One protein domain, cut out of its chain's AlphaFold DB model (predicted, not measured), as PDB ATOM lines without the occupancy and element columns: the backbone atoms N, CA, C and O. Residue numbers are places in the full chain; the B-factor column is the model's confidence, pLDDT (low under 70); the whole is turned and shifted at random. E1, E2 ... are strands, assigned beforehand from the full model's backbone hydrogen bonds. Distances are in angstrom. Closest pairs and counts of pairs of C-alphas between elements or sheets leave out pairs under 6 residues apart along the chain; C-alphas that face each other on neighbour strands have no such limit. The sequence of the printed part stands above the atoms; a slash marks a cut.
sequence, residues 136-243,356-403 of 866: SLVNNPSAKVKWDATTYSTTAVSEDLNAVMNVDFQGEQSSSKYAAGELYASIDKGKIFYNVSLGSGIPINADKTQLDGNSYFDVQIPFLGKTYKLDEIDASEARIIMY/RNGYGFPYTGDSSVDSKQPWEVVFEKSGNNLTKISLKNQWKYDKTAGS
ATOM      1  N   SER A 136       4.900 -48.618  10.032       81.75
ATOM      2  CA  SER A 136       3.759 -49.484   9.725       81.75
ATOM      3  C   SER A 136       2.567 -48.736   9.119       81.75
ATOM      4  O   SER A 136       1.671 -49.394   8.604       81.75
ATOM      5  N   LEU A 137       2.538 -47.400   9.186       88.00
ATOM      6  CA  LEU A 137       1.600 -46.575   8.424       88.00
ATOM      7  C   LEU A 137       2.090 -46.467   6.977       88.00
ATOM      8  O   LEU A 137       3.272 -46.244   6.715       88.00
ATOM      9  N   VAL A 138       1.181 -46.585   6.020       88.69
ATOM     10  CA  VAL A 138       1.477 -46.477   4.596       88.69
ATOM     11  C   VAL A 138       1.447 -45.020   4.150       88.69
ATOM     12  O   VAL A 138       0.586 -44.241   4.538       88.69
ATOM     13  N   ASN A 139       2.377 -44.647   3.273       88.88
ATOM     14  CA  ASN A 139       2.314 -43.417   2.488       88.88
ATOM     15  C   ASN A 139       2.785 -43.731   1.068       88.88
ATOM     16  O   ASN A 139       3.981 -43.800   0.786       88.88
ATOM     17  N   ASN A 140       1.823 -43.989   0.192       85.06
ATOM     18  CA  ASN A 140       2.040 -44.325  -1.201       85.06
ATOM     19  C   ASN A 140       1.414 -43.236  -2.088       85.06
ATOM     20  O   ASN A 140       0.211 -43.285  -2.356       85.06
ATOM     21  N   PRO A 141       2.202 -42.269  -2.592       82.81
ATOM     22  CA  PRO A 141       1.683 -41.163  -3.400       82.81
ATOM     23  C   PRO A 141       1.184 -41.602  -4.787       82.81
ATOM     24  O   PRO A 141       0.586 -40.807  -5.507       82.81
ATOM     25  N   SER A 142       1.441 -42.850  -5.181       78.44
ATOM     26  CA  SER A 142       1.154 -43.377  -6.513       78.44
ATOM     27  C   SER A 142       0.581 -44.793  -6.454       78.44
ATOM     28  O   SER A 142       0.966 -45.651  -7.254       78.44
ATOM     29  N   ALA A 143      -0.317 -45.063  -5.504       73.50
ATOM     30  CA  ALA A 143      -1.006 -46.343  -5.459       73.50
ATOM     31  C   ALA A 143      -1.858 -46.482  -6.727       73.50
ATOM     32  O   ALA A 143      -2.699 -45.636  -7.045       73.50
ATOM     33  N   LYS A 144      -1.592 -47.536  -7.499       65.44
ATOM     34  CA  LYS A 144      -2.378 -47.844  -8.690       65.44
ATOM     35  C   LYS A 144      -3.632 -48.564  -8.240       65.44
ATOM     36  O   LYS A 144      -3.563 -49.718  -7.834       65.44
ATOM     37  N   VAL A 145      -4.762 -47.884  -8.344       62.50
ATOM     38  CA  VAL A 145      -6.069 -48.480  -8.115       62.50
ATOM     39  C   VAL A 145      -6.626 -48.842  -9.482       62.50
ATOM     40  O   VAL A 145      -6.880 -47.967 -10.312       62.50
ATOM     41  N   LYS A 146      -6.753 -50.143  -9.751       59.22
ATOM     42  CA  LYS A 146      -7.460 -50.612 -10.940       59.22
ATOM     43  C   LYS A 146      -8.949 -50.618 -10.621       59.22
ATOM     44  O   LYS A 146      -9.429 -51.462  -9.867       59.22
ATOM     45  N   TRP A 147      -9.647 -49.637 -11.170       55.34
ATOM     46  CA  TRP A 147     -11.094 -49.572 -11.162       55.34
ATOM     47  C   TRP A 147     -11.549 -50.038 -12.541       55.34
ATOM     48  O   TRP A 147     -11.300 -49.346 -13.514       55.34
ATOM     49  N   ASP A 148     -12.152 -51.220 -12.621       55.25
ATOM     50  CA  ASP A 148     -12.648 -51.913 -13.810       55.25
ATOM     51  C   ASP A 148     -11.555 -52.485 -14.727       55.25
ATOM     52  O   ASP A 148     -10.360 -52.474 -14.425       55.25
ATOM     53  N   ALA A 149     -11.965 -53.104 -15.837       54.28
ATOM     54  CA  ALA A 149     -11.045 -53.736 -16.780       54.28
ATOM     55  C   ALA A 149     -10.083 -52.736 -17.460       54.28
ATOM     56  O   ALA A 149      -9.096 -53.164 -18.063       54.28
ATOM     57  N   THR A 150     -10.340 -51.432 -17.358       44.34
ATOM     58  CA  THR A 150      -9.812 -50.400 -18.253       44.34
ATOM     59  C   THR A 150      -9.247 -49.159 -17.558       44.34
ATOM     60  O   THR A 150      -8.397 -48.507 -18.166       44.34
ATOM     61  N   THR A 151      -9.620 -48.838 -16.312       54.56
ATOM     62  CA  THR A 151      -9.229 -47.558 -15.690       54.56
ATOM     63  C   THR A 151      -8.249 -47.731 -14.524       54.56
ATOM     64  O   THR A 151      -8.572 -48.267 -13.468       54.56
ATOM     65  N   TYR A 152      -7.024 -47.225 -14.687       53.91
ATOM     66  CA  TYR A 152      -6.088 -47.030 -13.576       53.91
ATOM     67  C   TYR A 152      -6.215 -45.589 -13.090       53.91
ATOM     68  O   TYR A 152      -5.813 -44.676 -13.812       53.91
ATOM     69  N   SER A 153      -6.725 -45.367 -11.879       58.84
ATOM     70  CA  SER A 153      -6.472 -44.097 -11.200       58.84
ATOM     71  C   SER A 153      -5.235 -44.265 -10.319       58.84
ATOM     72  O   SER A 153      -5.112 -45.198  -9.524       58.84
ATOM     73  N   THR A 154      -4.247 -43.393 -10.512       57.84
ATOM     74  CA  THR A 154      -3.187 -43.207  -9.522       57.84
ATOM     75  C   THR A 154      -3.771 -42.357  -8.413       57.84
ATOM     76  O   THR A 154      -3.971 -41.156  -8.593       57.84
ATOM     77  N   THR A 155      -4.060 -42.994  -7.290       66.50
ATOM     78  CA  THR A 155      -4.528 -42.329  -6.084       66.50
ATOM     79  C   THR A 155      -3.383 -42.336  -5.074       66.50
ATOM     80  O   THR A 155      -2.692 -43.339  -4.907       66.50
ATOM     81  N   ALA A 156      -3.168 -41.217  -4.388       83.69
ATOM     82  CA  ALA A 156      -2.321 -41.213  -3.205       83.69
ATOM     83  C   ALA A 156      -3.064 -41.924  -2.066       83.69
ATOM     84  O   ALA A 156      -4.167 -41.512  -1.711       83.69
ATOM     85  N   VAL A 157      -2.476 -42.979  -1.508       87.88
ATOM     86  CA  VAL A 157      -2.992 -43.650  -0.313       87.88
ATOM     87  C   VAL A 157      -2.062 -43.350   0.844       87.88
ATOM     88  O   VAL A 157      -0.863 -43.609   0.752       87.88
ATOM     89  N   SER A 158      -2.596 -42.805   1.929       92.44
ATOM     90  CA  SER A 158      -1.807 -42.519   3.128       92.44
ATOM     91  C   SER A 158      -2.589 -42.825   4.392       92.44
ATOM     92  O   SER A 158      -3.803 -42.635   4.430       92.44
ATOM     93  N   GLU A 159      -1.883 -43.307   5.405       93.94
ATOM     94  CA  GLU A 159      -2.393 -43.521   6.746       93.94
ATOM     95  C   GLU A 159      -1.774 -42.503   7.704       93.94
ATOM     96  O   GLU A 159      -0.569 -42.231   7.664       93.94
ATOM     97  N   ASP A 160      -2.601 -41.972   8.595       93.25
ATOM     98  CA  ASP A 160      -2.157 -41.107   9.678       93.25
ATOM     99  C   ASP A 160      -2.944 -41.390  10.959       93.25
ATOM    100  O   ASP A 160      -4.098 -41.828  10.943       93.25
ATOM    101  N   LEU A 161      -2.284 -41.172  12.091       92.06
ATOM    102  CA  LEU A 161      -2.877 -41.242  13.416       92.06
ATOM    103  C   LEU A 161      -2.873 -39.837  13.997       92.06
ATOM    104  O   LEU A 161      -1.826 -39.198  14.048       92.06
ATOM    105  N   ASN A 162      -4.025 -39.368  14.467       90.50
ATOM    106  CA  ASN A 162      -4.125 -38.108  15.180       90.50
ATOM    107  C   ASN A 162      -4.712 -38.295  16.564       90.50
ATOM    108  O   ASN A 162      -5.610 -39.110  16.753       90.50
ATOM    109  N   ALA A 163      -4.254 -37.492  17.512       87.81
ATOM    110  CA  ALA A 163      -4.830 -37.440  18.843       87.81
ATOM    111  C   ALA A 163      -4.806 -36.006  19.380       87.81
ATOM    112  O   ALA A 163      -3.799 -35.307  19.279       87.81
ATOM    113  N   VAL A 164      -5.924 -35.569  19.953       85.88
ATOM    114  CA  VAL A 164      -6.032 -34.315  20.705       85.88
ATOM    115  C   VAL A 164      -6.330 -34.681  22.148       85.88
ATOM    116  O   VAL A 164      -7.290 -35.405  22.415       85.88
ATOM    117  N   MET A 165      -5.502 -34.190  23.060       82.06
ATOM    118  CA  MET A 165      -5.633 -34.431  24.492       82.06
ATOM    119  C   MET A 165      -5.642 -33.087  25.213       82.06
ATOM    120  O   MET A 165      -4.946 -32.159  24.805       82.06
ATOM    121  N   ASN A 166      -6.404 -32.985  26.290       81.44
ATOM    122  CA  ASN A 166      -6.324 -31.854  27.203       81.44
ATOM    123  C   ASN A 166      -5.629 -32.349  28.467       81.44
ATOM    124  O   ASN A 166      -5.938 -33.442  28.934       81.44
ATOM    125  N   VAL A 167      -4.672 -31.591  28.988       77.19
ATOM    126  CA  VAL A 167      -3.945 -31.960  30.210       77.19
ATOM    127  C   VAL A 167      -4.275 -30.949  31.288       77.19
ATOM    128  O   VAL A 167      -4.216 -29.746  31.037       77.19
ATOM    129  N   ASP A 168      -4.636 -31.447  32.466       75.25
ATOM    130  CA  ASP A 168      -5.113 -30.632  33.579       75.25
ATOM    131  C   ASP A 168      -4.812 -31.315  34.934       75.25
ATOM    132  O   ASP A 168      -4.343 -32.456  34.982       75.25
ATOM    133  N   PHE A 169      -5.040 -30.604  36.039       70.94
ATOM    134  CA  PHE A 169      -4.845 -31.087  37.408       70.94
ATOM    135  C   PHE A 169      -6.184 -31.249  38.117       70.94
ATOM    136  O   PHE A 169      -7.002 -30.332  38.170       70.94
ATOM    137  N   GLN A 170      -6.429 -32.431  38.680       65.81
ATOM    138  CA  GLN A 170      -7.724 -32.731  39.274       65.81
ATOM    139  C   GLN A 170      -7.762 -32.284  40.736       65.81
ATOM    140  O   GLN A 170      -7.558 -33.101  41.627       65.81
ATOM    141  N   GLY A 171      -8.067 -31.014  41.008       56.69
ATOM    142  CA  GLY A 171      -8.354 -30.585  42.382       56.69
ATOM    143  C   GLY A 171      -9.594 -31.303  42.932       56.69
ATOM    144  O   GLY A 171     -10.644 -31.318  42.282       56.69
ATOM    145  N   GLU A 172      -9.512 -31.913  44.116       53.66
ATOM    146  CA  GLU A 172     -10.708 -32.420  44.796       53.66
ATOM    147  C   GLU A 172     -11.616 -31.241  45.170       53.66
ATOM    148  O   GLU A 172     -11.357 -30.505  46.119       53.66
ATOM    149  N   GLN A 173     -12.716 -31.048  44.435       47.19
ATOM    150  CA  GLN A 173     -13.635 -29.927  44.674       47.19
ATOM    151  C   GLN A 173     -14.338 -29.953  46.046       47.19
ATOM    152  O   GLN A 173     -15.029 -28.995  46.388       47.19
ATOM    153  N   SER A 174     -14.199 -31.021  46.838       46.66
ATOM    154  CA  SER A 174     -14.996 -31.223  48.052       46.66
ATOM    155  C   SER A 174     -14.276 -31.013  49.384       46.66
ATOM    156  O   SER A 174     -14.962 -31.029  50.404       46.66
ATOM    157  N   SER A 175     -12.957 -30.783  49.443       45.28
ATOM    158  CA  SER A 175     -12.314 -30.518  50.739       45.28
ATOM    159  C   SER A 175     -11.151 -29.527  50.655       45.28
ATOM    160  O   SER A 175     -10.060 -29.838  50.204       45.28
ATOM    161  N   SER A 176     -11.404 -28.309  51.146       42.62
ATOM    162  CA  SER A 176     -10.444 -27.203  51.279       42.62
ATOM    163  C   SER A 176      -9.815 -26.700  49.967       42.62
ATOM    164  O   SER A 176      -9.707 -27.388  48.961       42.62
ATOM    165  N   LYS A 177      -9.408 -25.432  49.955       42.72
ATOM    166  CA  LYS A 177      -8.877 -24.723  48.779       42.72
ATOM    167  C   LYS A 177      -7.533 -25.269  48.250       42.72
ATOM    168  O   LYS A 177      -6.976 -24.656  47.344       42.72
ATOM    169  N   TYR A 178      -7.022 -26.365  48.813       44.62
ATOM    170  CA  TYR A 178      -5.630 -26.788  48.675       44.62
ATOM    171  C   TYR A 178      -5.422 -28.283  48.383       44.62
ATOM    172  O   TYR A 178      -4.273 -28.689  48.272       44.62
ATOM    173  N   ALA A 179      -6.470 -29.097  48.205       51.00
ATOM    174  CA  ALA A 179      -6.310 -30.539  47.988       51.00
ATOM    175  C   ALA A 179      -5.314 -30.876  46.859       51.00
ATOM    176  O   ALA A 179      -5.368 -30.280  45.779       51.00
ATOM    177  N   ALA A 180      -4.420 -31.840  47.114       52.31
ATOM    178  CA  ALA A 180      -3.493 -32.357  46.113       52.31
ATOM    179  C   ALA A 180      -4.262 -32.821  44.867       52.31
ATOM    180  O   ALA A 180      -5.116 -33.705  44.933       52.31
ATOM    181  N   GLY A 181      -3.960 -32.205  43.728       62.16
ATOM    182  CA  GLY A 181      -4.486 -32.591  42.433       62.16
ATOM    183  C   GLY A 181      -3.569 -33.587  41.739       62.16
ATOM    184  O   GLY A 181      -2.365 -33.354  41.609       62.16
ATOM    185  N   GLU A 182      -4.143 -34.686  41.258       70.69
ATOM    186  CA  GLU A 182      -3.454 -35.608  40.354       70.69
ATOM    187  C   GLU A 182      -3.375 -34.988  38.951       70.69
ATOM    188  O   GLU A 182      -4.365 -34.451  38.442       70.69
ATOM    189  N   LEU A 183      -2.210 -35.078  38.304       75.38
ATOM    190  CA  LEU A 183      -2.072 -34.748  36.886       75.38
ATOM    191  C   LEU A 183      -2.806 -35.789  36.034       75.38
ATOM    192  O   LEU A 183      -2.518 -36.986  36.117       75.38
ATOM    193  N   TYR A 184      -3.690 -35.328  35.156       79.50
ATOM    194  CA  TYR A 184      -4.452 -36.196  34.270       79.50
ATOM    195  C   TYR A 184      -4.518 -35.647  32.848       79.50
ATOM    196  O   TYR A 184      -4.291 -34.462  32.593       79.50
ATOM    197  N   ALA A 185      -4.863 -36.524  31.909       81.69
ATOM    198  CA  ALA A 185      -5.210 -36.143  30.553       81.69
ATOM    199  C   ALA A 185      -6.626 -36.599  30.196       81.69
ATOM    200  O   ALA A 185      -6.993 -37.757  30.404       81.69
ATOM    201  N   SER A 186      -7.417 -35.699  29.620       84.75
ATOM    202  CA  SER A 186      -8.727 -36.006  29.059       84.75
ATOM    203  C   SER A 186      -8.696 -36.024  27.533       84.75
ATOM    204  O   SER A 186      -7.890 -35.356  26.880       84.75
ATOM    205  N   ILE A 187      -9.569 -36.836  26.943       86.06
ATOM    206  CA  ILE A 187      -9.700 -36.997  25.494       86.06
ATOM    207  C   ILE A 187     -11.183 -36.969  25.144       86.06
ATOM    208  O   ILE A 187     -11.929 -37.889  25.491       86.06
ATOM    209  N   ASP A 188     -11.624 -35.938  24.423       86.31
ATOM    210  CA  ASP A 188     -13.026 -35.867  24.013       86.31
ATOM    211  C   ASP A 188     -13.392 -36.967  22.999       86.31
ATOM    212  O   ASP A 188     -12.541 -37.554  22.321       86.31
ATOM    213  N   LYS A 189     -14.698 -37.227  22.850       87.81
ATOM    214  CA  LYS A 189     -15.213 -38.087  21.776       87.81
ATOM    215  C   LYS A 189     -14.728 -37.570  20.416       87.81
ATOM    216  O   LYS A 189     -14.827 -36.382  20.111       87.81
ATOM    217  N   GLY A 190     -14.245 -38.490  19.587       88.69
ATOM    218  CA  GLY A 190     -13.748 -38.212  18.248       88.69
ATOM    219  C   GLY A 190     -12.550 -37.276  18.245       88.69
ATOM    220  O   GLY A 190     -12.507 -36.379  17.411       88.69
ATOM    221  N   LYS A 191     -11.623 -37.443  19.190       91.06
ATOM    222  CA  LYS A 191     -10.338 -36.732  19.246       91.06
ATOM    223  C   LYS A 191      -9.126 -37.621  19.023       91.06
ATOM    224  O   LYS A 191      -8.057 -37.080  18.776       91.06
ATOM    225  N   ILE A 192      -9.290 -38.941  19.043       90.38
ATOM    226  CA  ILE A 192      -8.332 -39.906  18.505       90.38
ATOM    227  C   ILE A 192      -8.869 -40.376  17.157       90.38
ATOM    228  O   ILE A 192      -9.999 -40.860  17.074       90.38
ATOM    229  N   PHE A 193      -8.055 -40.233  16.116       91.94
ATOM    230  CA  PHE A 193      -8.384 -40.553  14.737       91.94
ATOM    231  C   PHE A 193      -7.316 -41.455  14.152       91.94
ATOM    232  O   PHE A 193      -6.158 -41.066  14.095       91.94
ATOM    233  N   TYR A 194      -7.707 -42.599  13.623       95.38
ATOM    234  CA  TYR A 194      -6.901 -43.283  12.625       95.38
ATOM    235  C   TYR A 194      -7.537 -43.032  11.261       95.38
ATOM    236  O   TYR A 194      -8.723 -43.301  11.084       95.38
ATOM    237  N   ASN A 195      -6.782 -42.476  10.321       95.44
ATOM    238  CA  ASN A 195      -7.281 -42.082   9.013       95.44
ATOM    239  C   ASN A 195      -6.580 -42.865   7.909       95.44
ATOM    240  O   ASN A 195      -5.366 -43.029   7.935       95.44
ATOM    241  N   VAL A 196      -7.351 -43.247   6.896       95.12
ATOM    242  CA  VAL A 196      -6.870 -43.708   5.596       95.12
ATOM    243  C   VAL A 196      -7.369 -42.724   4.552       95.12
ATOM    244  O   VAL A 196      -8.562 -42.677   4.246       95.12
ATOM    245  N   SER A 197      -6.465 -41.905   4.027       94.31
ATOM    246  CA  SER A 197      -6.733 -40.991   2.922       94.31
ATOM    247  C   SER A 197      -6.530 -41.714   1.597       94.31
ATOM    248  O   SER A 197      -5.505 -42.358   1.385       94.31
ATOM    249  N   LEU A 198      -7.513 -41.598   0.707       90.44
ATOM    250  CA  LEU A 198      -7.583 -42.265  -0.592       90.44
ATOM    251  C   LEU A 198      -7.447 -41.254  -1.742       90.44
ATOM    252  O   LEU A 198      -7.998 -41.469  -2.820       90.44
ATOM    253  N   GLY A 199      -6.757 -40.130  -1.531       88.12
ATOM    254  CA  GLY A 199      -6.413 -39.166  -2.582       88.12
ATOM    255  C   GLY A 199      -7.638 -38.632  -3.333       88.12
ATOM    256  O   GLY A 199      -8.526 -38.030  -2.732       88.12
ATOM    257  N   SER A 200      -7.712 -38.862  -4.652       85.56
ATOM    258  CA  SER A 200      -8.883 -38.501  -5.482       85.56
ATOM    259  C   SER A 200     -10.155 -39.307  -5.173       85.56
ATOM    260  O   SER A 200     -11.236 -38.998  -5.682       85.56
ATOM    261  N   GLY A 201     -10.019 -40.320  -4.325       86.25
ATOM    262  CA  GLY A 201     -11.059 -41.192  -3.819       86.25
ATOM    263  C   GLY A 201     -11.372 -42.393  -4.707       86.25
ATOM    264  O   GLY A 201     -10.919 -42.493  -5.848       86.25
ATOM    265  N   ILE A 202     -12.144 -43.321  -4.146       82.88
ATOM    266  CA  ILE A 202     -12.680 -44.511  -4.820       82.88
ATOM    267  C   ILE A 202     -14.130 -44.212  -5.226       82.88
ATOM    268  O   ILE A 202     -14.899 -43.806  -4.352       82.88
ATOM    269  N   PRO A 203     -14.540 -44.385  -6.495       79.06
ATOM    270  CA  PRO A 203     -15.924 -44.155  -6.901       79.06
ATOM    271  C   PRO A 203     -16.907 -45.033  -6.116       79.06
ATOM    272  O   PRO A 203     -16.745 -46.244  -6.025       79.06
ATOM    273  N   ILE A 204     -17.948 -44.423  -5.557       76.94
ATOM    274  CA  ILE A 204     -19.067 -45.094  -4.899       76.94
ATOM    275  C   ILE A 204     -20.310 -44.831  -5.755       76.94
ATOM    276  O   ILE A 204     -20.992 -43.816  -5.602       76.94
ATOM    277  N   ASN A 205     -20.580 -45.718  -6.708       70.56
ATOM    278  CA  ASN A 205     -21.763 -45.611  -7.563       70.56
ATOM    279  C   ASN A 205     -23.003 -46.123  -6.806       70.56
ATOM    280  O   ASN A 205     -22.879 -46.943  -5.902       70.56
ATOM    281  N   ALA A 206     -24.198 -45.626  -7.146       54.12
ATOM    282  CA  ALA A 206     -25.430 -45.877  -6.381       54.12
ATOM    283  C   ALA A 206     -25.894 -47.348  -6.363       54.12
ATOM    284  O   ALA A 206     -26.629 -47.738  -5.456       54.12
ATOM    285  N   ASP A 207     -25.452 -48.157  -7.325       58.56
ATOM    286  CA  ASP A 207     -25.785 -49.576  -7.396       58.56
ATOM    287  C   ASP A 207     -24.734 -50.410  -6.658       58.56
ATOM    288  O   ASP A 207     -23.535 -50.128  -6.766       58.56
ATOM    289  N   LYS A 208     -25.184 -51.456  -5.938       53.50
ATOM    290  CA  LYS A 208     -24.314 -52.482  -5.338       53.50
ATOM    291  C   LYS A 208     -23.336 -52.965  -6.394       53.50
ATOM    292  O   LYS A 208     -23.672 -53.780  -7.251       53.50
ATOM    293  N   THR A 209     -22.116 -52.459  -6.326       53.31
ATOM    294  CA  THR A 209     -21.025 -52.945  -7.149       53.31
ATOM    295  C   THR A 209     -20.420 -54.077  -6.342       53.31
ATOM    296  O   THR A 209     -19.434 -53.903  -5.631       53.31
ATOM    297  N   GLN A 210     -21.071 -55.246  -6.394       51.94
ATOM    298  CA  GLN A 210     -20.317 -56.473  -6.184       51.94
ATOM    299  C   GLN A 210     -19.260 -56.464  -7.275       51.94
ATOM    300  O   GLN A 210     -19.587 -56.459  -8.467       51.94
ATOM    301  N   LEU A 211     -18.003 -56.357  -6.863       54.28
ATOM    302  CA  LEU A 211     -16.893 -56.587  -7.758       54.28
ATOM    303  C   LEU A 211     -17.028 -58.069  -8.111       54.28
ATOM    304  O   LEU A 211     -16.756 -58.938  -7.288       54.28
ATOM    305  N   ASP A 212     -17.613 -58.357  -9.278       46.81
ATOM    306  CA  ASP A 212     -17.757 -59.701  -9.836       46.81
ATOM    307  C   ASP A 212     -16.469 -60.491  -9.539       46.81
ATOM    308  O   ASP A 212     -15.379 -59.938  -9.675       46.81
ATOM    309  N   GLY A 213     -16.566 -61.752  -9.107       45.09
ATOM    310  CA  GLY A 213     -15.399 -62.566  -8.738       45.09
ATOM    311  C   GLY A 213     -14.330 -62.718  -9.840       45.09
ATOM    312  O   GLY A 213     -13.228 -63.171  -9.546       45.09
ATOM    313  N   ASN A 214     -14.633 -62.321 -11.081       41.50
ATOM    314  CA  ASN A 214     -13.737 -62.216 -12.238       41.50
ATOM    315  C   ASN A 214     -13.334 -60.775 -12.595       41.50
ATOM    316  O   ASN A 214     -12.500 -60.558 -13.480       41.50
ATOM    317  N   SER A 215     -13.935 -59.777 -11.963       43.94
ATOM    318  CA  SER A 215     -13.628 -58.378 -12.182       43.94
ATOM    319  C   SER A 215     -12.354 -58.021 -11.410       43.94
ATOM    320  O   SER A 215     -12.286 -58.056 -10.188       43.94
ATOM    321  N   TYR A 216     -11.298 -57.747 -12.175       43.91
ATOM    322  CA  TYR A 216      -9.904 -57.520 -11.771       43.91
ATOM    323  C   TYR A 216      -9.662 -56.262 -10.908       43.91
ATOM    324  O   TYR A 216      -8.675 -55.549 -11.112       43.91
ATOM    325  N   PHE A 217     -10.561 -55.931  -9.993       50.91
ATOM    326  CA  PHE A 217     -10.403 -54.804  -9.090       50.91
ATOM    327  C   PHE A 217      -9.468 -55.203  -7.939       50.91
ATOM    328  O   PHE A 217      -9.903 -55.577  -6.857       50.91
ATOM    329  N   ASP A 218      -8.157 -55.109  -8.165       64.19
ATOM    330  CA  ASP A 218      -7.143 -55.206  -7.106       64.19
ATOM    331  C   ASP A 218      -7.017 -53.857  -6.373       64.19
ATOM    332  O   ASP A 218      -5.964 -53.213  -6.375       64.19
ATOM    333  N   VAL A 219      -8.108 -53.370  -5.771       75.31
ATOM    334  CA  VAL A 219      -8.031 -52.173  -4.923       75.31
ATOM    335  C   VAL A 219      -7.497 -52.583  -3.557       75.31
ATOM    336  O   VAL A 219      -8.236 -53.064  -2.700       75.31
ATOM    337  N   GLN A 220      -6.192 -52.413  -3.372       83.06
ATOM    338  CA  GLN A 220      -5.520 -52.633  -2.098       83.06
ATOM    339  C   GLN A 220      -5.619 -51.381  -1.216       83.06
ATOM    340  O   GLN A 220      -5.128 -50.310  -1.572       83.06
ATOM    341  N   ILE A 221      -6.244 -51.529  -0.054       86.50
ATOM    342  CA  ILE A 221      -6.408 -50.508   0.976       86.50
ATOM    343  C   ILE A 221      -5.589 -50.949   2.197       86.50
ATOM    344  O   ILE A 221      -5.904 -51.975   2.805       86.50
ATOM    345  N   PRO A 222      -4.522 -50.224   2.566       89.06
ATOM    346  CA  PRO A 222      -3.864 -50.434   3.841       89.06
ATOM    347  C   PRO A 222      -4.804 -49.981   4.960       89.06
ATOM    348  O   PRO A 222      -5.419 -48.916   4.882       89.06
ATOM    349  N   PHE A 223      -4.966 -50.834   5.964       90.88
ATOM    350  CA  PHE A 223      -5.829 -50.592   7.102       90.88
ATOM    351  C   PHE A 223      -5.230 -51.236   8.359       90.88
ATOM    352  O   PHE A 223      -5.001 -52.445   8.384       90.88
ATOM    353  N   LEU A 224      -4.971 -50.449   9.406       89.94
ATOM    354  CA  LEU A 224      -4.430 -50.896  10.698       89.94
ATOM    355  C   LEU A 224      -3.210 -51.831  10.559       89.94
ATOM    356  O   LEU A 224      -3.135 -52.886  11.193       89.94
ATOM    357  N   GLY A 225      -2.260 -51.465   9.691       85.00
ATOM    358  CA  GLY A 225      -1.002 -52.200   9.499       85.00
ATOM    359  C   GLY A 225      -1.099 -53.458   8.634       85.00
ATOM    360  O   GLY A 225      -0.112 -54.181   8.498       85.00
ATOM    361  N   LYS A 226      -2.261 -53.735   8.035       86.44
ATOM    362  CA  LYS A 226      -2.452 -54.818   7.061       86.44
ATOM    363  C   LYS A 226      -2.946 -54.261   5.733       86.44
ATOM    364  O   LYS A 226      -3.610 -53.235   5.691       86.44
ATOM    365  N   THR A 227      -2.667 -54.959   4.640       85.94
ATOM    366  CA  THR A 227      -3.242 -54.630   3.330       85.94
ATOM    367  C   THR A 227      -4.486 -55.469   3.088       85.94
ATOM    368  O   THR A 227      -4.440 -56.698   3.158       85.94
ATOM    369  N   TYR A 228      -5.591 -54.797   2.780       86.50
ATOM    370  CA  TYR A 228      -6.863 -55.415   2.449       86.50
ATOM    371  C   TYR A 228      -7.210 -55.187   0.980       86.50
ATOM    372  O   TYR A 228      -7.017 -54.099   0.456       86.50
ATOM    373  N   LYS A 229      -7.752 -56.196   0.312       82.62
ATOM    374  CA  LYS A 229      -8.404 -56.081  -0.989       82.62
ATOM    375  C   LYS A 229      -9.871 -55.733  -0.797       82.62
ATOM    376  O   LYS A 229     -10.582 -56.424  -0.067       82.62
ATOM    377  N   LEU A 230     -10.308 -54.670  -1.456       81.44
ATOM    378  CA  LEU A 230     -11.711 -54.293  -1.544       81.44
ATOM    379  C   LEU A 230     -12.522 -55.395  -2.238       81.44
ATOM    380  O   LEU A 230     -12.111 -55.889  -3.283       81.44
ATOM    381  N   ASP A 231     -13.669 -55.749  -1.668       78.25
ATOM    382  CA  ASP A 231     -14.591 -56.751  -2.219       78.25
ATOM    383  C   ASP A 231     -15.924 -56.128  -2.631       78.25
ATOM    384  O   ASP A 231     -16.403 -56.321  -3.745       78.25
ATOM    385  N   GLU A 232     -16.515 -55.336  -1.738       79.69
ATOM    386  CA  GLU A 232     -17.824 -54.736  -1.965       79.69
ATOM    387  C   GLU A 232     -17.849 -53.300  -1.446       79.69
ATOM    388  O   GLU A 232     -17.391 -53.020  -0.334       79.69
ATOM    389  N   ILE A 233     -18.439 -52.399  -2.232       81.81
ATOM    390  CA  ILE A 233     -18.877 -51.082  -1.774       81.81
ATOM    391  C   ILE A 233     -20.381 -50.988  -2.005       81.81
ATOM    392  O   ILE A 233     -20.866 -51.112  -3.128       81.81
ATOM    393  N   ASP A 234     -21.115 -50.718  -0.931       83.00
ATOM    394  CA  ASP A 234     -22.537 -50.421  -0.979       83.00
ATOM    395  C   ASP A 234     -22.755 -48.959  -0.584       83.00
ATOM    396  O   ASP A 234     -22.655 -48.568   0.583       83.00
ATOM    397  N   ALA A 235     -23.045 -48.133  -1.590       81.31
ATOM    398  CA  ALA A 235     -23.332 -46.716  -1.411       81.31
ATOM    399  C   ALA A 235     -24.565 -46.462  -0.536       81.31
ATOM    400  O   ALA A 235     -24.579 -45.485   0.218       81.31
ATOM    401  N   SER A 236     -25.581 -47.323  -0.665       80.56
ATOM    402  CA  SER A 236     -26.899 -47.172  -0.048       80.56
ATOM    403  C   SER A 236     -26.861 -47.486   1.443       80.56
ATOM    404  O   SER A 236     -27.431 -46.751   2.246       80.56
ATOM    405  N   GLU A 237     -26.103 -48.516   1.820       80.19
ATOM    406  CA  GLU A 237     -25.850 -48.879   3.216       80.19
ATOM    407  C   GLU A 237     -24.638 -48.139   3.810       80.19
ATOM    408  O   GLU A 237     -24.320 -48.327   4.984       80.19
ATOM    409  N   ALA A 238     -23.945 -47.320   3.005       87.00
ATOM    410  CA  ALA A 238     -22.658 -46.710   3.336       87.00
ATOM    411  C   ALA A 238     -21.691 -47.737   3.954       87.00
ATOM    412  O   ALA A 238     -21.134 -47.521   5.034       87.00
ATOM    413  N   ARG A 239     -21.522 -48.865   3.257       89.94
ATOM    414  CA  ARG A 239     -20.809 -50.062   3.715       89.94
ATOM    415  C   ARG A 239     -19.660 -50.411   2.775       89.94
ATOM    416  O   ARG A 239     -19.792 -50.308   1.559       89.94
ATOM    417  N   ILE A 240     -18.554 -50.864   3.350       89.56
ATOM    418  CA  ILE A 240     -17.389 -51.392   2.640       89.56
ATOM    419  C   ILE A 240     -17.053 -52.761   3.226       89.56
ATOM    420  O   ILE A 240     -16.995 -52.915   4.445       89.56
ATOM    421  N   ILE A 241     -16.810 -53.741   2.361       87.00
ATOM    422  CA  ILE A 241     -16.286 -55.055   2.729       87.00
ATOM    423  C   ILE A 241     -14.926 -55.215   2.061       87.00
ATOM    424  O   ILE A 241     -14.777 -54.975   0.864       87.00
ATOM    425  N   MET A 242     -13.935 -55.620   2.844       88.50
ATOM    426  CA  MET A 242     -12.594 -55.926   2.366       88.50
ATOM    427  C   MET A 242     -12.123 -57.255   2.954       88.50
ATOM    428  O   MET A 242     -12.593 -57.663   4.014       88.50
ATOM    429  N   TYR A 243     -11.160 -57.904   2.310       82.69
ATOM    430  CA  TYR A 243     -10.452 -59.065   2.852       82.69
ATOM    431  C   TYR A 243      -8.971 -58.753   2.955       82.69
ATOM    432  O   TYR A 243      -8.445 -58.141   2.033       82.69
ATOM    433  N   ARG A 356     -18.875 -49.711   8.226       92.81
ATOM    434  CA  ARG A 356     -20.129 -48.997   7.948       92.81
ATOM    435  C   ARG A 356     -20.070 -47.583   8.500       92.81
ATOM    436  O   ARG A 356     -19.735 -47.394   9.662       92.81
ATOM    437  N   ASN A 357     -20.404 -46.592   7.686       93.75
ATOM    438  CA  ASN A 357     -20.336 -45.191   8.089       93.75
ATOM    439  C   ASN A 357     -21.289 -44.872   9.253       93.75
ATOM    440  O   ASN A 357     -22.496 -45.059   9.121       93.75
ATOM    441  N   GLY A 358     -20.756 -44.334  10.348       91.31
ATOM    442  CA  GLY A 358     -21.474 -43.995  11.579       91.31
ATOM    443  C   GLY A 358     -21.655 -45.159  12.559       91.31
ATOM    444  O   GLY A 358     -22.277 -44.968  13.598       91.31
ATOM    445  N   TYR A 359     -21.131 -46.349  12.245       91.62
ATOM    446  CA  TYR A 359     -21.274 -47.548  13.077       91.62
ATOM    447  C   TYR A 359     -20.007 -47.828  13.892       91.62
ATOM    448  O   TYR A 359     -18.908 -47.350  13.585       91.62
ATOM    449  N   GLY A 360     -20.171 -48.649  14.927       90.25
ATOM    450  CA  GLY A 360     -19.118 -49.123  15.803       90.25
ATOM    451  C   GLY A 360     -18.099 -50.018  15.094       90.25
ATOM    452  O   GLY A 360     -18.440 -50.778  14.188       90.25
ATOM    453  N   PHE A 361     -16.839 -49.953  15.528       90.19
ATOM    454  CA  PHE A 361     -15.759 -50.812  15.045       90.19
ATOM    455  C   PHE A 361     -15.172 -51.692  16.170       90.19
ATOM    456  O   PHE A 361     -14.774 -51.141  17.202       90.19
ATOM    457  N   PRO A 362     -15.030 -53.021  15.963       88.25
ATOM    458  CA  PRO A 362     -15.452 -53.784  14.780       88.25
ATOM    459  C   PRO A 362     -16.981 -53.863  14.656       88.25
ATOM    460  O   PRO A 362     -17.690 -53.857  15.660       88.25
ATOM    461  N   TYR A 363     -17.488 -53.956  13.424       86.19
ATOM    462  CA  TYR A 363     -18.926 -54.089  13.187       86.19
ATOM    463  C   TYR A 363     -19.421 -55.482  13.603       86.19
ATOM    464  O   TYR A 363     -18.883 -56.495  13.155       86.19
ATOM    465  N   THR A 364     -20.458 -55.540  14.444       77.75
ATOM    466  CA  THR A 364     -20.987 -56.799  15.008       77.75
ATOM    467  C   THR A 364     -22.350 -57.217  14.453       77.75
ATOM    468  O   THR A 364     -22.929 -58.181  14.947       77.75
ATOM    469  N   GLY A 365     -22.887 -56.520  13.444       74.81
ATOM    470  CA  GLY A 365     -24.166 -56.883  12.812       74.81
ATOM    471  C   GLY A 365     -25.432 -56.373  13.512       74.81
ATOM    472  O   GLY A 365     -26.522 -56.568  12.983       74.81
ATOM    473  N   ASP A 366     -25.318 -55.712  14.666       67.75
ATOM    474  CA  ASP A 366     -26.456 -55.208  15.447       67.75
ATOM    475  C   ASP A 366     -26.465 -53.673  15.449       67.75
ATOM    476  O   ASP A 366     -25.530 -53.039  15.937       67.75
ATOM    477  N   SER A 367     -27.535 -53.077  14.912       57.22
ATOM    478  CA  SER A 367     -27.724 -51.624  14.802       57.22
ATOM    479  C   SER A 367     -27.902 -50.905  16.146       57.22
ATOM    480  O   SER A 367     -27.899 -49.678  16.184       57.22
ATOM    481  N   SER A 368     -28.070 -51.640  17.251       55.59
ATOM    482  CA  SER A 368     -28.228 -51.087  18.604       55.59
ATOM    483  C   SER A 368     -26.948 -51.124  19.452       55.59
ATOM    484  O   SER A 368     -26.911 -50.556  20.545       55.59
ATOM    485  N   VAL A 369     -25.888 -51.780  18.963       55.72
ATOM    486  CA  VAL A 369     -24.662 -52.082  19.731       55.72
ATOM    487  C   VAL A 369     -23.532 -51.078  19.453       55.72
ATOM    488  O   VAL A 369     -22.513 -51.089  20.143       55.72
ATOM    489  N   ASP A 370     -23.723 -50.140  18.523       59.72
ATOM    490  CA  ASP A 370     -22.684 -49.191  18.100       59.72
ATOM    491  C   ASP A 370     -22.190 -48.254  19.204       59.72
ATOM    492  O   ASP A 370     -21.004 -47.939  19.226       59.72
ATOM    493  N   SER A 371     -23.044 -47.873  20.164       64.62
ATOM    494  CA  SER A 371     -22.641 -47.039  21.310       64.62
ATOM    495  C   SER A 371     -21.734 -47.767  22.308       64.62
ATOM    496  O   SER A 371     -21.066 -47.133  23.126       64.62
ATOM    497  N   LYS A 372     -21.697 -49.104  22.249       71.81
ATOM    498  CA  LYS A 372     -20.851 -49.941  23.105       71.81
ATOM    499  C   LYS A 372     -19.489 -50.227  22.486       71.81
ATOM    500  O   LYS A 372     -18.632 -50.762  23.184       71.81
ATOM    501  N   GLN A 373     -19.277 -49.908  21.209       82.94
ATOM    502  CA  GLN A 373     -17.968 -50.080  20.591       82.94
ATOM    503  C   GLN A 373     -17.072 -48.871  20.899       82.94
ATOM    504  O   GLN A 373     -17.541 -47.733  20.859       82.94
ATOM    505  N   PRO A 374     -15.770 -49.079  21.174       84.12
ATOM    506  CA  PRO A 374     -14.855 -47.984  21.501       84.12
ATOM    507  C   PRO A 374     -14.597 -47.029  20.336       84.12
ATOM    508  O   PRO A 374     -14.113 -45.916  20.552       84.12
ATOM    509  N   TRP A 375     -14.883 -47.467  19.109       89.81
ATOM    510  CA  TRP A 375     -14.501 -46.795  17.873       89.81
ATOM    511  C   TRP A 375     -15.696 -46.651  16.935       89.81
ATOM    512  O   TRP A 375     -16.571 -47.507  16.917       89.81
ATOM    513  N   GLU A 376     -15.742 -45.569  16.168       92.81
ATOM    514  CA  GLU A 376     -16.743 -45.264  15.142       92.81
ATOM    515  C   GLU A 376     -16.051 -45.137  13.793       92.81
ATOM    516  O   GLU A 376     -15.031 -44.455  13.672       92.81
ATOM    517  N   VAL A 377     -16.618 -45.772  12.776       94.81
ATOM    518  CA  VAL A 377     -16.173 -45.632  11.392       94.81
ATOM    519  C   VAL A 377     -16.827 -44.398  10.778       94.81
ATOM    520  O   VAL A 377     -18.044 -44.270  10.798       94.81
ATOM    521  N   VAL A 378     -16.050 -43.521  10.149       95.19
ATOM    522  CA  VAL A 378     -16.558 -42.365   9.399       95.19
ATOM    523  C   VAL A 378     -15.985 -42.360   7.988       95.19
ATOM    524  O   VAL A 378     -14.774 -42.445   7.796       95.19
ATOM    525  N   PHE A 379     -16.858 -42.224   6.998       94.81
ATOM    526  CA  PHE A 379     -16.505 -42.071   5.592       94.81
ATOM    527  C   PHE A 379     -16.635 -40.604   5.185       94.81
ATOM    528  O   PHE A 379     -17.707 -40.014   5.319       94.81
ATOM    529  N   GLU A 380     -15.569 -40.024   4.639       94.62
ATOM    530  CA  GLU A 380     -15.636 -38.716   3.984       94.62
ATOM    531  C   GLU A 380     -15.683 -38.912   2.467       94.62
ATOM    532  O   GLU A 380     -14.973 -39.755   1.903       94.62
ATOM    533  N   LYS A 381     -16.552 -38.140   1.809       92.12
ATOM    534  CA  LYS A 381     -16.790 -38.218   0.368       92.12
ATOM    535  C   LYS A 381     -16.562 -36.859  -0.284       92.12
ATOM    536  O   LYS A 381     -16.924 -35.830   0.283       92.12
ATOM    537  N   SER A 382     -16.049 -36.872  -1.509       91.12
ATOM    538  CA  SER A 382     -16.036 -35.720  -2.411       91.12
ATOM    539  C   SER A 382     -16.827 -36.079  -3.667       91.12
ATOM    540  O   SER A 382     -16.395 -36.905  -4.475       91.12
ATOM    541  N   GLY A 383     -18.028 -35.513  -3.805       89.56
ATOM    542  CA  GLY A 383     -18.992 -35.965  -4.810       89.56
ATOM    543  C   GLY A 383     -19.359 -37.438  -4.596       89.56
ATOM    544  O   GLY A 383     -19.742 -37.827  -3.494       89.56
ATOM    545  N   ASN A 384     -19.200 -38.257  -5.639       86.31
ATOM    546  CA  ASN A 384     -19.457 -39.699  -5.580       86.31
ATOM    547  C   ASN A 384     -18.233 -40.521  -5.151       86.31
ATOM    548  O   ASN A 384     -18.313 -41.741  -5.148       86.31
ATOM    549  N   ASN A 385     -17.107 -39.901  -4.797       86.81
ATOM    550  CA  ASN A 385     -15.894 -40.635  -4.447       86.81
ATOM    551  C   ASN A 385     -15.703 -40.701  -2.929       86.81
ATOM    552  O   ASN A 385     -15.786 -39.679  -2.251       86.81
ATOM    553  N   LEU A 386     -15.379 -41.883  -2.406       89.75
ATOM    554  CA  LEU A 386     -14.865 -42.078  -1.052       89.75
ATOM    555  C   LEU A 386     -13.430 -41.569  -0.981       89.75
ATOM    556  O   LEU A 386     -12.535 -42.208  -1.525       89.75
ATOM    557  N   THR A 387     -13.192 -40.455  -0.304       92.25
ATOM    558  CA  THR A 387     -11.853 -39.856  -0.213       92.25
ATOM    559  C   THR A 387     -11.133 -40.211   1.077       92.25
ATOM    560  O   THR A 387      -9.908 -40.130   1.114       92.25
ATOM    561  N   LYS A 388     -11.855 -40.614   2.129       94.94
ATOM    562  CA  LYS A 388     -11.243 -40.952   3.415       94.94
ATOM    563  C   LYS A 388     -12.075 -41.943   4.218       94.94
ATOM    564  O   LYS A 388     -13.300 -41.834   4.266       94.94
ATOM    565  N   ILE A 389     -11.393 -42.849   4.909       95.88
ATOM    566  CA  ILE A 389     -11.953 -43.716   5.948       95.88
ATOM    567  C   ILE A 389     -11.309 -43.311   7.273       95.88
ATOM    568  O   ILE A 389     -10.092 -43.213   7.350       95.88
ATOM    569  N   SER A 390     -12.104 -43.055   8.309       96.00
ATOM    570  CA  SER A 390     -11.604 -42.675   9.636       96.00
ATOM    571  C   SER A 390     -12.162 -43.604  10.709       96.00
ATOM    572  O   SER A 390     -13.350 -43.907  10.687       96.00
ATOM    573  N   LEU A 391     -11.338 -44.005  11.673       95.50
ATOM    574  CA  LEU A 391     -11.771 -44.583  12.941       95.50
ATOM    575  C   LEU A 391     -11.621 -43.532  14.034       95.50
ATOM    576  O   LEU A 391     -10.529 -43.004  14.230       95.50
ATOM    577  N   LYS A 392     -12.710 -43.234  14.737       93.62
ATOM    578  CA  LYS A 392     -12.771 -42.209  15.785       93.62
ATOM    579  C   LYS A 392     -13.095 -42.842  17.123       93.62
ATOM    580  O   LYS A 392     -13.974 -43.694  17.169       93.62
ATOM    581  N   ASN A 393     -12.451 -42.431  18.213       91.19
ATOM    582  CA  ASN A 393     -12.882 -42.894  19.535       91.19
ATOM    583  C   ASN A 393     -14.327 -42.437  19.801       91.19
ATOM    584  O   ASN A 393     -14.640 -41.252  19.691       91.19
ATOM    585  N   GLN A 394     -15.211 -43.358  20.169       86.00
ATOM    586  CA  GLN A 394     -16.574 -43.022  20.582       86.00
ATOM    587  C   GLN A 394     -16.655 -42.596  22.035       86.00
ATOM    588  O   GLN A 394     -17.519 -41.804  22.407       86.00
ATOM    589  N   TRP A 395     -15.765 -43.141  22.855       84.31
ATOM    590  CA  TRP A 395     -15.754 -42.868  24.276       84.31
ATOM    591  C   TRP A 395     -15.021 -41.572  24.560       84.31
ATOM    592  O   TRP A 395     -13.926 -41.333  24.045       84.31
ATOM    593  N   LYS A 396     -15.655 -40.750  25.392       82.88
ATOM    594  CA  LYS A 396     -15.006 -39.635  26.062       82.88
ATOM    595  C   LYS A 396     -14.167 -40.216  27.201       82.88
ATOM    596  O   LYS A 396     -14.695 -40.984  28.003       82.88
ATOM    597  N   TYR A 397     -12.891 -39.866  27.243       77.75
ATOM    598  CA  TYR A 397     -12.009 -40.127  28.376       77.75
ATOM    599  C   TYR A 397     -11.981 -38.852  29.208       77.75
ATOM    600  O   TYR A 397     -11.090 -38.023  29.064       77.75
ATOM    601  N   ASP A 398     -13.043 -38.623  29.966       70.31
ATOM    602  CA  ASP A 398     -13.211 -37.437  30.797       70.31
ATOM    603  C   ASP A 398     -13.961 -37.832  32.063       70.31
ATOM    604  O   ASP A 398     -14.825 -38.712  32.033       70.31
ATOM    605  N   LYS A 399     -13.637 -37.178  33.173       61.31
ATOM    606  CA  LYS A 399     -14.306 -37.404  34.442       61.31
ATOM    607  C   LYS A 399     -15.536 -36.510  34.505       61.31
ATOM    608  O   LYS A 399     -15.450 -35.341  34.870       61.31
ATOM    609  N   THR A 400     -16.713 -37.071  34.244       47.38
ATOM    610  CA  THR A 400     -17.930 -36.503  34.828       47.38
ATOM    611  C   THR A 400     -17.915 -36.813  36.324       47.38
ATOM    612  O   THR A 400     -17.678 -37.950  36.726       47.38
ATOM    613  N   ALA A 401     -18.155 -35.815  37.175       43.19
ATOM    614  CA  ALA A 401     -18.478 -36.046  38.580       43.19
ATOM    615  C   ALA A 401     -19.809 -36.821  38.655       43.19
ATOM    616  O   ALA A 401     -20.885 -36.232  38.730       43.19
ATOM    617  N   GLY A 402     -19.751 -38.146  38.535       39.16
ATOM    618  CA  GLY A 402     -20.909 -39.023  38.410       39.16
ATOM    619  C   GLY A 402     -20.530 -40.482  38.645       39.16
ATOM    620  O   GLY A 402     -19.387 -40.874  38.446       39.16
ATOM    621  N   SER A 403     -21.490 -41.255  39.157       40.59
ATOM    622  CA  SER A 403     -21.329 -42.628  39.664       40.59
ATOM    623  C   SER A 403     -20.554 -43.572  38.736       40.59
ATOM    624  O   SER A 403     -20.665 -43.441  37.521       40.59
TER     625      SER A 403
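This is residues 136 to 243 and 356 to 403 of the 866 residues of a protein of uncultured archaeon (UniProt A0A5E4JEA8). Picture a small sandwich of two strongly twisted sheets, only partly face to face and with their strands crossed, and a thin arm, the hairpin E3 and E4, that reaches far beyond one end of it and makes much of the length. The larger sheet runs E1, E2, E5, E10, E9, the smaller one E6, E7, E8 covers part of one of its faces, and residues 394 to 403 trail off toward the same end as the arm. The printed part has 156 residues with ten named strands, E1 to E10 in chain order, and no named helix: the class is all strand, with 80 residues in the strands, and the three sheets are antiparallel throughout. The whole is loose, with a radius of gyration of the C-alphas of 20.2 A, and a rod in outline, spanning 73 by 35 by 27 A.

Start at E1, residues 139 to 147, an edge strand of the five-stranded sheet, which bends by 64 degrees at residue 142. It forms a hairpin with E2, residues 151 to 163; look for N 140 and O 157, 2.8 A apart. E2 is staggered: it pairs with E1 over residues 151 to 158 and with E5, residues 192 to 203, over residues 158 to 163, where N 160 and O 195 are 3.0 A apart. Beyond its last residue E2 runs on, at 18 degrees, into E3, residues 166 to 170. E3 forms a hairpin with E4, residues 181 to 186, where N 168 and O 184 are 3.0 A apart. Back in the large sheet, E5 bends by 84 degrees at residue 200, and the long link after it changes to the other sheet. There E6, residues 220 to 223, E7, residues 226 to 234, and E8, residues 239 to 243, form a meander, each strand the antiparallel neighbour of the one before. Look for N 221 and O 228, 2.7 A apart, between E6 and E7, and for N 234 and O 239, 2.8 A apart, between E7 and E8. E7 bends by 62 degrees at residue 231. After the cut, E9, residues 375 to 382, is the other edge strand of the large sheet and forms a hairpin with E10, residues 385 to 393, where N 378 and O 390 are 2.8 A apart. E10 is the neighbour of E5, with N 196 and O 389 2.8 A apart. The two sheets make a sandwich, two sheets face to face: the parts that face each other are 9.9 A apart centre to centre, and the strands of the one stand at 62 degrees to those of the other. The closest C-alphas of E5 and E6 are those of Val 196 and Phe 223, 7.1 A apart.

Find C-alpha 139 at (2.314, -43.417, 2.488), where E1 begins; it covers 20.1 A. E2, the longest strand, runs 36.3 A from C-alpha 151 to C-alpha 163 at (-4.830, -37.440, 18.843). E3 covers 12.2 A, E4 14.4 A, E5 26.9 A, E6 9.4 A, E7 22.1 A, E8 13.8 A and E9 23.2 A. E10 covers 24.3 A and ends at C-alpha 393, at (-12.882, -42.894, 19.535).

The two C-alphas farthest apart are those of Thr 150 and Ser 176, at 73.3 A. Residues 244 to 355 are not printed, and C-alphas 243 and 356 are 14.9 A apart across this cut. Of the links printed whole, that from E5 to E6 is long. The mean pLDDT of the printed part is 76.0; look for values under 70 at residues 144 to 155, 170 to 181, 206 to 218, 366 to 371 and 399 to 403.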